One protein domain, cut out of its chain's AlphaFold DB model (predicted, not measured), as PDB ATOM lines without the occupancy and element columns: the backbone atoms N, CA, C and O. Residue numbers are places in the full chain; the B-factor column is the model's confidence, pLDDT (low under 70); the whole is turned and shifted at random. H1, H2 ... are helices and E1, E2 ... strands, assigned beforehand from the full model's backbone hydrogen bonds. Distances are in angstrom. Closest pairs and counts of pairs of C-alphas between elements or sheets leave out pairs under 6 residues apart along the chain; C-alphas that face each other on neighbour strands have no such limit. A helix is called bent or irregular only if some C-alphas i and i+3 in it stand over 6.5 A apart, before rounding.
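This is residues 3 to 11 and 23 to 100 of the 105 residues of an uncharacterized protein of Paraburkholderia hospita (UniProt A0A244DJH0). What does the model look like? Four strands, E1, E2, E3 and E4, curl into a small barrel-like ring, closed only loosely where the edge strands E1 and E4 come near each other; the long E2 bends sharply and wraps round it. H2 covers part of the ring, the short E5 pairs with E2, and the small H1 only grazes the sheet. What is it built of? The printed part has 87 residues with five named strands and two named helices; along the chain E1, E2 and E3 come first, then H1, then E4, then H2 and last E5; the class is mixed, helices and strands, and in the branched sheet the neighbour pairs E1 and E2, E2 and E3, E2 and E5, and E3 and E4 are antiparallel. How large is it? It is compact, with a radius of gyration of the C-alphas of 12.8 A and spans of 36 by 31 by 19 A.

How does the sheet begin? E1, residues 3 to 8, is the antiparallel neighbour of E2, residues 23 to 39, with N 3 and O 28 2.9 A apart. E2 bends by 128 degrees at residue 35, and its pairing is staggered: residues 23 to 28 pair with E1, 30 to 39 with E3, residues 48 to 54, and 32 to 34 with E5, residues 97 to 99. Which pairs follow? E2 and E3 form a hairpin, with N 34 and O 51 2.8 A apart. E4, residues 74 to 79, lies on the other side of E3 from E2, antiparallel to E3, with N 52 and O 76 2.9 A apart; the closest C-alphas of E1 and E4, Ala 5 and Val 78, are 5.6 A apart. N 33 and O 98 of the antiparallel E2 and E5 are 2.9 A apart. Where are the helices? H1, residues 58 to 61, only grazes the sheet with residues 60 to 61. H2, residues 80 to 93, is on the sheet at a height of 8.6 A, over E2 and E4; it runs only just across the strands, at 61 degrees to E4 on the local plane. In H2, 6 of 10 O i to N i+4 pairs are within hydrogen-bond range; H1 is too short for such a pair.

Where does E1 start? C-alpha 3 is at (79.281, 152.410, 125.656). How long are the longer elements? From first to last C-alpha, E2 spans 20.8 A, E3 18.5 A, E4 15.8 A and E1 15.5 A. Is H2 even? It is irregular, with C-alphas 82 and 85 8.7 A apart, and spans 14.5 A. Where does E5 end? C-alpha 99 is at (82.120, 153.191, 112.100).

How far does it reach? The two C-alphas farthest apart, Thr 11 and Ser 93, are 38.7 A apart. Is there a cut? Residues 12 to 22 are not printed, and C-alphas 11 and 23 are 8.5 A apart. Which link is long, and where is confidence low? H1 to E4 is a long link of 12 residues, and residue 11 has a pLDDT under 70.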
ATOM      1  N   VAL A   3      78.097 152.270 124.790       93.75
ATOM      2  CA  VAL A   3      79.281 152.410 125.656       93.75
ATOM      3  C   VAL A   3      78.952 153.232 126.896       93.75
ATOM      4  O   VAL A   3      78.240 154.226 126.818       93.75
ATOM      5  N   PHE A   4      79.488 152.844 128.044       93.94
ATOM      6  CA  PHE A   4      79.461 153.658 129.249       93.94
ATOM      7  C   PHE A   4      80.646 154.625 129.249       93.94
ATOM      8  O   PHE A   4      81.805 154.199 129.228       93.94
ATOM      9  N   ALA A   5      80.365 155.924 129.294       93.00
ATOM     10  CA  ALA A   5      81.393 156.958 129.346       93.00
ATOM     11  C   ALA A   5      80.930 158.173 130.154       93.00
ATOM     12  O   ALA A   5      79.752 158.329 130.476       93.00
ATOM     13  N   ASN A   6      81.893 159.031 130.488       90.75
ATOM     14  CA  ASN A   6      81.644 160.295 131.167       90.75
ATOM     15  C   ASN A   6      81.764 161.452 130.172       90.75
ATOM     16  O   ASN A   6      82.817 161.646 129.565       90.75
ATOM     17  N   ILE A   7      80.702 162.242 130.059       90.69
ATOM     18  CA  ILE A   7      80.677 163.516 129.347       90.69
ATOM     19  C   ILE A   7      80.992 164.616 130.359       90.69
ATOM     20  O   ILE A   7      80.267 164.733 131.348       90.69
ATOM     21  N   PRO A   8      82.036 165.436 130.167       88.38
ATOM     22  CA  PRO A   8      82.226 166.606 131.008       88.38
ATOM     23  C   PRO A   8      81.091 167.599 130.746       88.38
ATOM     24  O   PRO A   8      80.734 167.852 129.600       88.38
ATOM     25  N   VAL A   9      80.512 168.159 131.804       87.12
ATOM     26  CA  VAL A   9      79.392 169.106 131.707       87.12
ATOM     27  C   VAL A   9      79.693 170.379 132.487       87.12
ATOM     28  O   VAL A   9      80.382 170.357 133.512       87.12
ATOM     29  N   LYS A  10      79.169 171.510 132.012       78.19
ATOM     30  CA  LYS A  10      79.252 172.792 132.710       78.19
ATOM     31  C   LYS A  10      78.450 172.697 134.007       78.19
ATOM     32  O   LYS A  10      77.269 172.364 133.994       78.19
ATOM     33  N   THR A  11      79.089 172.996 135.136       67.38
ATOM     34  CA  THR A  11      78.471 172.930 136.465       67.38
ATOM     35  C   THR A  11      77.158 173.721 136.522       67.38
ATOM     36  O   THR A  11      77.148 174.931 136.289       67.38
ATOM     37  N   SER A  23      80.574 165.890 135.574       83.56
ATOM     38  CA  SER A  23      80.419 164.889 134.539       83.56
ATOM     39  C   SER A  23      79.020 164.283 134.572       83.56
ATOM     40  O   SER A  23      78.437 164.053 135.636       83.56
ATOM     41  N   TYR A  24      78.501 164.006 133.382       86.88
ATOM     42  CA  TYR A  24      77.379 163.116 133.146       86.88
ATOM     43  C   TYR A  24      77.938 161.737 132.785       86.88
ATOM     44  O   TYR A  24      78.572 161.583 131.744       86.88
ATOM     45  N   GLY A  25      77.747 160.752 133.660       89.88
ATOM     46  CA  GLY A  25      78.102 159.357 133.397       89.88
ATOM     47  C   GLY A  25      76.874 158.575 132.953       89.88
ATOM     48  O   GLY A  25      75.861 158.591 133.651       89.88
ATOM     49  N   GLY A  26      76.958 157.879 131.822       91.38
ATOM     50  CA  GLY A  26      75.824 157.120 131.303       91.38
ATOM     51  C   GLY A  26      76.187 156.190 130.155       91.38
ATOM     52  O   GLY A  26      77.304 156.221 129.637       91.38
ATOM     53  N   TRP A  27      75.215 155.362 129.771       94.31
ATOM     54  CA  TRP A  27      75.258 154.589 128.533       94.31
ATOM     55  C   TRP A  27      74.923 155.499 127.355       94.31
ATOM     56  O   TRP A  27      73.915 156.204 127.374       94.31
ATOM     57  N   LEU A  28      75.803 155.509 126.363       94.50
ATOM     58  CA  LEU A  28      75.763 156.390 125.208       94.50
ATOM     59  C   LEU A  28      75.873 155.556 123.936       94.50
ATOM     60  O   LEU A  28      76.633 154.584 123.865       94.50
ATOM     61  N   THR A  29      75.154 155.979 122.901       95.56
ATOM     62  CA  THR A  29      75.258 155.365 121.579       95.56
ATOM     63  C   THR A  29      76.563 155.805 120.925       95.56
ATOM     64  O   THR A  29      76.706 156.964 120.533       95.56
ATOM     65  N   ALA A  30      77.513 154.880 120.803       95.94
ATOM     66  CA  ALA A  30      78.731 155.068 120.029       95.94
ATOM     67  C   ALA A  30      78.433 154.991 118.531       95.94
ATOM     68  O   ALA A  30      77.688 154.115 118.076       95.94
ATOM     69  N   VAL A  31      79.056 155.914 117.805       96.56
ATOM     70  CA  VAL A  31      78.947 156.141 116.361       96.56
ATOM     71  C   VAL A  31      80.254 155.745 115.676       96.56
ATOM     72  O   VAL A  31      80.234 155.116 114.627       96.56
ATOM     73  N   ARG A  32      81.391 156.050 116.313       96.81
ATOM     74  CA  ARG A  32      82.739 155.728 115.832       96.81
ATOM     75  C   ARG A  32      83.616 155.274 116.996       96.81
ATOM     76  O   ARG A  32      83.611 155.928 118.038       96.81
ATOM     77  N   LEU A  33      84.369 154.191 116.826       97.06
ATOM     78  CA  LEU A  33      85.448 153.779 117.733       97.06
ATOM     79  C   LEU A  33      86.787 154.228 117.154       97.06
ATOM     80  O   LEU A  33      86.978 154.148 115.945       97.06
ATOM     81  N   ILE A  34      87.693 154.714 118.001       97.25
ATOM     82  CA  ILE A  34      88.938 155.356 117.566       97.25
ATOM     83  C   ILE A  34      90.105 154.861 118.417       97.25
ATOM     84  O   ILE A  34      90.172 155.101 119.629       97.25
ATOM     85  N   GLY A  35      91.040 154.195 117.753       95.12
ATOM     86  CA  GLY A  35      92.256 153.639 118.319       95.12
ATOM     87  C   GLY A  35      93.475 154.562 118.159       95.12
ATOM     88  O   GLY A  35      93.353 155.735 117.787       95.12
ATOM     89  N   PRO A  36      94.680 154.050 118.458       94.94
ATOM     90  CA  PRO A  36      94.917 152.795 119.176       94.94
ATOM     91  C   PRO A  36      94.436 152.883 120.634       94.94
ATOM     92  O   PRO A  36      94.104 153.967 121.123       94.94
ATOM     93  N   GLU A  37      94.427 151.751 121.340       95.38
ATOM     94  CA  GLU A  37      94.277 151.756 122.797       95.38
ATOM     95  C   GLU A  37      95.408 152.572 123.440       95.38
ATOM     96  O   GLU A  37      96.581 152.463 123.076       95.38
ATOM     97  N   ARG A  38      95.045 153.423 124.396       94.69
ATOM     98  CA  ARG A  38      95.946 154.325 125.108       94.69
ATOM     99  C   ARG A  38      95.959 153.980 126.581       94.69
ATOM    100  O   ARG A  38      94.933 153.628 127.157       94.69
ATOM    101  N   GLN A  39      97.109 154.168 127.208       94.31
ATOM    102  CA  GLN A  39      97.218 154.122 128.655       94.31
ATOM    103  C   GLN A  39      96.918 155.507 129.236       94.31
ATOM    104  O   GLN A  39      97.444 156.521 128.775       94.31
ATOM    105  N   SER A  40      96.074 155.560 130.260       91.25
ATOM    106  CA  SER A  40      95.889 156.778 131.040       91.25
ATOM    107  C   SER A  40      97.092 157.016 131.944       91.25
ATOM    108  O   SER A  40      97.502 156.141 132.709       91.25
ATOM    109  N   HIS A  41      97.623 158.234 131.876       86.31
ATOM    110  CA  HIS A  41      98.687 158.719 132.753       86.31
ATOM    111  C   HIS A  41      98.146 159.469 133.981       86.31
ATOM    112  O   HIS A  41      98.927 160.003 134.770       86.31
ATOM    113  N   ASP A  42      96.823 159.515 134.171       83.69
ATOM    114  CA  ASP A  42      96.230 160.104 135.368       83.69
ATOM    115  C   ASP A  42      96.495 159.208 136.588       83.69
ATOM    116  O   ASP A  42      96.151 158.022 136.621       83.69
ATOM    117  N   LYS A  43      97.082 159.800 137.634       79.06
ATOM    118  CA  LYS A  43      97.350 159.133 138.912       79.06
ATOM    119  C   LYS A  43      96.091 158.560 139.573       79.06
ATOM    120  O   LYS A  43      96.226 157.591 140.320       79.06
ATOM    121  N   TYR A  44      94.915 159.133 139.311       77.19
ATOM    122  CA  TYR A  44      93.638 158.732 139.912       77.19
ATOM    123  C   TYR A  44      92.755 157.890 138.989       77.19
ATOM    124  O   TYR A  44      91.822 157.249 139.468       77.19
ATOM    125  N   ALA A  45      93.056 157.849 137.693       76.44
ATOM    126  CA  ALA A  45      92.303 157.091 136.702       76.44
ATOM    127  C   ALA A  45      93.264 156.230 135.877       76.44
ATOM    128  O   ALA A  45      93.499 156.482 134.699       76.44
ATOM    129  N   ARG A  46      93.865 155.225 136.529       82.50
ATOM    130  CA  ARG A  46      94.773 154.270 135.882       82.50
ATOM    131  C   ARG A  46      93.973 153.246 135.085       82.50
ATOM    132  O   ARG A  46      93.061 152.624 135.623       82.50
ATOM    133  N   GLY A  47      94.348 153.037 133.832       90.31
ATOM    134  CA  GLY A  47      93.699 152.059 132.968       90.31
ATOM    135  C   GLY A  47      93.991 152.310 131.500       90.31
ATOM    136  O   GLY A  47      94.697 153.257 131.150       90.31
ATOM    137  N   HIS A  48      93.426 151.453 130.660       94.75
ATOM    138  CA  HIS A  48      93.490 151.580 129.216       94.75
ATOM    139  C   HIS A  48      92.158 152.095 128.670       94.75
ATOM    140  O   HIS A  48      91.087 151.759 129.186       94.75
ATOM    141  N   PHE A  49      92.219 152.942 127.650       95.69
ATOM    142  CA  PHE A  49      91.046 153.539 127.028       95.69
ATOM    143  C   PHE A  49      91.236 153.694 125.521       95.69
ATOM    144  O   PHE A  49      92.354 153.809 125.023       95.69
ATOM    145  N   ILE A  50      90.122 153.752 124.806       96.81
ATOM    146  CA  ILE A  50      90.051 154.258 123.433       96.81
ATOM    147  C   ILE A  50      89.218 155.539 123.421       96.81
ATOM    148  O   ILE A  50      88.556 155.871 124.412       96.81
ATOM    149  N   TYR A  51      89.222 156.251 122.300       97.12
ATOM    150  CA  TYR A  51      88.220 157.283 122.069       97.12
ATOM    151  C   TYR A  51      87.007 156.687 121.359       97.12
ATOM    152  O   TYR A  51      87.125 155.744 120.578       97.12
ATOM    153  N   ALA A  52      85.840 157.259 121.620       97.00
ATOM    154  CA  ALA A  52      84.651 157.017 120.823       97.00
ATOM    155  C   ALA A  52      83.928 158.335 120.567       97.00
ATOM    156  O   ALA A  52      83.856 159.183 121.460       97.00
ATOM    157  N   ASP A  53      83.377 158.487 119.369       97.56
ATOM    158  CA  ASP A  53      82.427 159.555 119.086       97.56
ATOM    159  C   ASP A  53      81.022 159.032 119.402       97.56
ATOM    160  O   ASP A  53      80.622 157.963 118.927       97.56
ATOM    161  N   VAL A  54      80.295 159.754 120.253       96.62
ATOM    162  CA  VAL A  54      78.995 159.332 120.792       96.62
ATOM    163  C   VAL A  54      77.901 160.355 120.516       96.62
ATOM    164  O   VAL A  54      78.155 161.558 120.403       96.62
ATOM    165  N   ILE A  55      76.662 159.873 120.454       95.56
ATOM    166  CA  ILE A  55      75.472 160.725 120.443       95.56
ATOM    167  C   ILE A  55      75.247 161.247 121.863       95.56
ATOM    168  O   ILE A  55      75.102 160.464 122.804       95.56
ATOM    169  N   VAL A  56      75.219 162.570 122.012       93.00
ATOM    170  CA  VAL A  56      74.909 163.223 123.288       93.00
ATOM    171  C   VAL A  56      73.390 163.330 123.434       93.00
ATOM    172  O   VAL A  56      72.758 163.854 122.516       93.00
ATOM    173  N   PRO A  57      72.799 162.877 124.556       91.06
ATOM    174  CA  PRO A  57      71.381 163.082 124.843       91.06
ATOM    175  C   PRO A  57      70.999 164.565 124.809       91.06
ATOM    176  O   PRO A  57      71.766 165.409 125.276       91.06
ATOM    177  N   ASP A  58      69.821 164.891 124.274       90.19
ATOM    178  CA  ASP A  58      69.400 166.283 124.059       90.19
ATOM    179  C   ASP A  58      69.359 167.103 125.359       90.19
ATOM    180  O   ASP A  58      69.767 168.265 125.373       90.19
ATOM    181  N   ASP A  59      68.950 166.485 126.468       85.44
ATOM    182  CA  ASP A  59      68.893 167.084 127.808       85.44
ATOM    183  C   ASP A  59      70.278 167.352 128.424       85.44
ATOM    184  O   ASP A  59      70.426 168.203 129.302       85.44
ATOM    185  N   VAL A  60      71.309 166.651 127.948       87.81
ATOM    186  CA  VAL A  60      72.707 166.841 128.358       87.81
ATOM    187  C   VAL A  60      73.439 167.784 127.404       87.81
ATOM    188  O   VAL A  60      74.366 168.483 127.820       87.81
ATOM    189  N   ARG A  61      73.033 167.831 126.130       88.88
ATOM    190  CA  ARG A  61      73.752 168.504 125.039       88.88
ATOM    191  C   ARG A  61      74.011 169.986 125.289       88.88
ATOM    192  O   ARG A  61      75.102 170.452 124.975       88.88
ATOM    193  N   GLU A  62      73.060 170.703 125.882       87.00
ATOM    194  CA  GLU A  62      73.216 172.128 126.222       87.00
ATOM    195  C   GLU A  62      74.347 172.375 127.239       87.00
ATOM    196  O   GLU A  62      74.999 173.420 127.230       87.00
ATOM    197  N   PHE A  63      74.607 171.400 128.111       87.44
ATOM    198  CA  PHE A  63      75.592 171.514 129.187       87.44
ATOM    199  C   PHE A  63      76.897 170.788 128.873       87.44
ATOM    200  O   PHE A  63      77.893 171.024 129.559       87.44
ATOM    201  N   ALA A  64      76.897 169.910 127.871       89.94
ATOM    202  CA  ALA A  64      78.048 169.126 127.470       89.94
ATOM    203  C   ALA A  64      79.204 170.026 127.023       89.94
ATOM    204  O   ALA A  64      79.069 170.936 126.207       89.94
ATOM    205  N   LEU A  65      80.369 169.739 127.583       87.62
ATOM    206  CA  LEU A  65      81.635 170.337 127.219       87.62
ATOM    207  C   LEU A  65      82.431 169.322 126.409       87.62
ATOM    208  O   LEU A  65      82.316 168.112 126.603       87.62
ATOM    209  N   GLY A  66      83.311 169.826 125.556       84.62
ATOM    210  CA  GLY A  66      84.352 169.010 124.956       84.62
ATOM    211  C   GLY A  66      84.403 169.076 123.435       84.62
ATOM    212  O   GLY A  66      83.774 169.937 122.814       84.62
ATOM    213  N   PRO A  67      85.222 168.195 122.841       89.94
ATOM    214  CA  PRO A  67      85.515 168.193 121.416       89.94
ATOM    215  C   PRO A  67      84.347 167.605 120.615       89.94
ATOM    216  O   PRO A  67      84.354 166.427 120.239       89.94
ATOM    217  N   PHE A  68      83.338 168.437 120.362       94.44
ATOM    218  CA  PHE A  68      82.307 168.133 119.378       94.44
ATOM    219  C   PHE A  68      82.926 167.998 117.989       94.44
ATOM    220  O   PHE A  68      83.774 168.795 117.584       94.44
ATOM    221  N   GLN A  69      82.492 166.973 117.272       95.50
ATOM    222  CA  GLN A  69      82.869 166.737 115.889       95.50
ATOM    223  C   GLN A  69      81.931 167.515 114.945       95.50
ATOM    224  O   GLN A  69      80.836 167.912 115.355       95.50
ATOM    225  N   PRO A  70      82.315 167.729 113.672       93.94
ATOM    226  CA  PRO A  70      81.475 168.439 112.700       93.94
ATOM    227  C   PRO A  70      80.089 167.811 112.475       93.94
ATOM    228  O   PRO A  70      79.150 168.515 112.119       93.94
ATOM    229  N   ASP A  71      79.950 166.503 112.707       91.81
ATOM    230  CA  ASP A  71      78.685 165.757 112.621       91.81
ATOM    231  C   ASP A  71      77.811 165.866 113.890       91.81
ATOM    232  O   ASP A  71      76.741 165.263 113.971       91.81
ATOM    233  N   GLY A  72      78.242 166.652 114.882       92.00
ATOM    234  CA  GLY A  72      77.511 166.901 116.121       92.00
ATOM    235  C   GLY A  72      77.672 165.822 117.193       92.00
ATOM    236  O   GLY A  72      77.088 165.968 118.269       92.00
ATOM    237  N   THR A  73      78.464 164.777 116.941       96.00
ATOM    238  CA  THR A  73      78.857 163.805 117.972       96.00
ATOM    239  C   THR A  73      79.892 164.397 118.929       96.00
ATOM    240  O   THR A  73      80.574 165.375 118.613       96.00
ATOM    241  N   LEU A  74      80.019 163.817 120.120       96.50
ATOM    242  CA  LEU A  74      81.028 164.216 121.101       96.50
ATOM    243  C   LEU A  74      82.085 163.127 121.249       96.50
ATOM    244  O   LEU A  74      81.741 161.965 121.453       96.50
ATOM    245  N   ARG A  75      83.368 163.501 121.216       96.81
ATOM    246  CA  ARG A  75      84.455 162.552 121.476       96.81
ATOM    247  C   ARG A  75      84.681 162.365 122.972       96.81
ATOM    248  O   ARG A  75      84.998 163.319 123.682       96.81
ATOM    249  N   VAL A  76      84.572 161.123 123.434       95.25
ATOM    250  CA  VAL A  76      84.712 160.728 124.844       95.25
ATOM    251  C   VAL A  76      85.745 159.619 125.016       95.25
ATOM    252  O   VAL A  76      86.028 158.864 124.087       95.25
ATOM    253  N   GLN A  77      86.312 159.516 126.218       94.62
ATOM    254  CA  GLN A  77      87.149 158.377 126.594       94.62
ATOM    255  C   GLN A  77      86.265 157.203 127.017       94.62
ATOM    256  O   GLN A  77      85.369 157.362 127.851       94.62
ATOM    257  N   VAL A  78      86.554 156.022 126.477       95.31
ATOM    258  CA  VAL A  78      85.896 154.765 126.838       95.31
ATOM    259  C   VAL A  78      86.942 153.823 127.412       95.31
ATOM    260  O   VAL A  78      87.854 153.389 126.709       95.31
ATOM    261  N   TRP A  79      86.803 153.494 128.694       95.19
ATOM    262  CA  TRP A  79      87.683 152.538 129.362       95.19
ATOM    263  C   TRP A  79      87.491 151.144 128.769       95.19
ATOM    264  O   TRP A  79      86.373 150.610 128.757       95.19
ATOM    265  N   THR A  80      88.579 150.541 128.289       94.12
ATOM    266  CA  THR A  80      88.518 149.260 127.573       94.12
ATOM    267  C   THR A  80      88.138 148.114 128.497       94.12
ATOM    268  O   THR A  80      87.326 147.271 128.124       94.12
ATOM    269  N   ALA A  81      88.600 148.149 129.750       91.31
ATOM    270  CA  ALA A  81      88.238 147.170 130.774       91.31
ATOM    271  C   ALA A  81      86.715 147.062 130.999       91.31
ATOM    272  O   ALA A  81      86.203 145.964 131.207       91.31
ATOM    273  N   SER A  82      85.976 148.174 130.905       88.94
ATOM    274  CA  SER A  82      84.517 148.194 131.091       88.94
ATOM    275  C   SER A  82      83.745 147.555 129.930       88.94
ATOM    276  O   SER A  82      82.596 147.162 130.105       88.94
ATOM    277  N   HIS A  83      84.372 147.426 128.757       91.44
ATOM    278  CA  HIS A  83      83.732 146.998 127.510       91.44
ATOM    279  C   HIS A  83      84.550 145.932 126.780       91.44
ATOM    280  O   HIS A  83      84.449 145.808 125.561       91.44
ATOM    281  N   LEU A  84      85.363 145.157 127.507       88.50
ATOM    282  CA  LEU A  84      86.370 144.284 126.904       88.50
ATOM    283  C   LEU A  84      85.757 143.341 125.865       88.50
ATOM    284  O   LEU A  84      86.253 143.262 124.754       88.50
ATOM    285  N   LYS A  85      84.633 142.686 126.178       89.69
ATOM    286  CA  LYS A  85      83.972 141.754 125.246       89.69
ATOM    287  C   LYS A  85      83.509 142.431 123.955       89.69
ATOM    288  O   LYS A  85      83.663 141.853 122.887       89.69
ATOM    289  N   THR A  86      82.935 143.626 124.061       91.06
ATOM    290  CA  THR A  86      82.373 144.358 122.918       91.06
ATOM    291  C   THR A  86      83.439 145.092 122.113       91.06
ATOM    292  O   THR A  86      83.285 145.233 120.908       91.06
ATOM    293  N   LEU A  87      84.522 145.543 122.753       93.56
ATOM    294  CA  LEU A  87      85.634 146.227 122.089       93.56
ATOM    295  C   LEU A  87      86.703 145.267 121.569       93.56
ATOM    296  O   LEU A  87      87.478 145.666 120.710       93.56
ATOM    297  N   ARG A  88      86.753 144.017 122.046       93.50
ATOM    298  CA  ARG A  88      87.780 143.046 121.651       93.50
ATOM    299  C   ARG A  88      87.946 142.914 120.130       93.50
ATOM    300  O   ARG A  88      89.089 143.003 119.707       93.50
ATOM    301  N   PRO A  89      86.882 142.789 119.306       94.12
ATOM    302  CA  PRO A  89      87.052 142.704 117.854       94.12
ATOM    303  C   PRO A  89      87.777 143.919 117.263       94.12
ATOM    304  O   PRO A  89      88.677 143.762 116.448       94.12
ATOM    305  N   PHE A  90      87.432 145.123 117.726       94.94
ATOM    306  CA  PHE A  90      88.094 146.356 117.309       94.94
ATOM    307  C   PHE A  90      89.558 146.388 117.765       94.94
ATOM    308  O   PHE A  90      90.452 146.649 116.967       94.94
ATOM    309  N   LEU A  91      89.823 146.053 119.031       93.88
ATOM    310  CA  LEU A  91      91.177 146.051 119.593       93.88
ATOM    311  C   LEU A  91      92.097 145.019 118.921       93.88
ATOM    312  O   LEU A  91      93.265 145.309 118.685       93.88
ATOM    313  N   GLU A  92      91.577 143.830 118.607       94.00
ATOM    314  CA  GLU A  92      92.323 142.753 117.942       94.00
ATOM    315  C   GLU A  92      92.546 143.024 116.450       94.00
ATOM    316  O   GLU A  92      93.540 142.557 115.900       94.00
ATOM    317  N   SER A  93      91.660 143.790 115.801       93.75
ATOM    318  CA  SER A  93      91.815 144.144 114.384       93.75
ATOM    319  C   SER A  93      93.066 144.986 114.110       93.75
ATOM    320  O   SER A  93      93.656 144.879 113.039       93.75
ATOM    321  N   GLY A  94      93.482 145.812 115.078       91.00
ATOM    322  CA  GLY A  94      94.540 146.808 114.891       91.00
ATOM    323  C   GLY A  94      94.106 148.039 114.084       91.00
ATOM    324  O   GLY A  94      94.934 148.921 113.848       91.00
ATOM    325  N   ASP A  95      92.833 148.128 113.694       94.25
ATOM    326  CA  ASP A  95      92.298 149.270 112.960       94.25
ATOM    327  C   ASP A  95      92.291 150.541 113.821       94.25
ATOM    328  O   ASP A  95      92.094 150.521 115.040       94.25
ATOM    329  N   LEU A  96      92.496 151.689 113.174       96.50
ATOM    330  CA  LEU A  96      92.498 152.985 113.856       96.50
ATOM    331  C   LEU A  96      91.094 153.560 114.046       96.50
ATOM    332  O   LEU A  96      90.892 154.366 114.953       96.50
ATOM    333  N   GLU A  97      90.137 153.170 113.211       96.50
ATOM    334  CA  GLU A  97      88.786 153.717 113.230       96.50
ATOM    335  C   GLU A  97      87.767 152.693 112.735       96.50
ATOM    336  O   GLU A  97      87.945 152.147 111.650       96.50
ATOM    337  N   TRP A  98      86.686 152.481 113.494       96.06
ATOM    338  CA  TRP A  98      85.502 151.725 113.062       96.06
ATOM    339  C   TRP A  98      84.255 152.603 113.142       96.06
ATOM    340  O   TRP A  98      83.950 153.145 114.208       96.06
ATOM    341  N   ASP A  99      83.495 152.690 112.051       94.75
ATOM    342  CA  ASP A  99      82.120 153.191 112.100       94.75
ATOM    343  C   ASP A  99      81.207 152.085 112.649       94.75
ATOM    344  O   ASP A  99      81.209 150.955 112.164       94.75
ATOM    345  N   VAL A 100      80.455 152.394 113.704       92.44
ATOM    346  CA  VAL A 100      79.607 151.437 114.437       92.44
ATOM    347  C   VAL A 100      78.134 151.854 114.443       92.44
ATOM    348  O   VAL A 100      77.355 151.384 115.287       92.44
TER     349      VAL A 100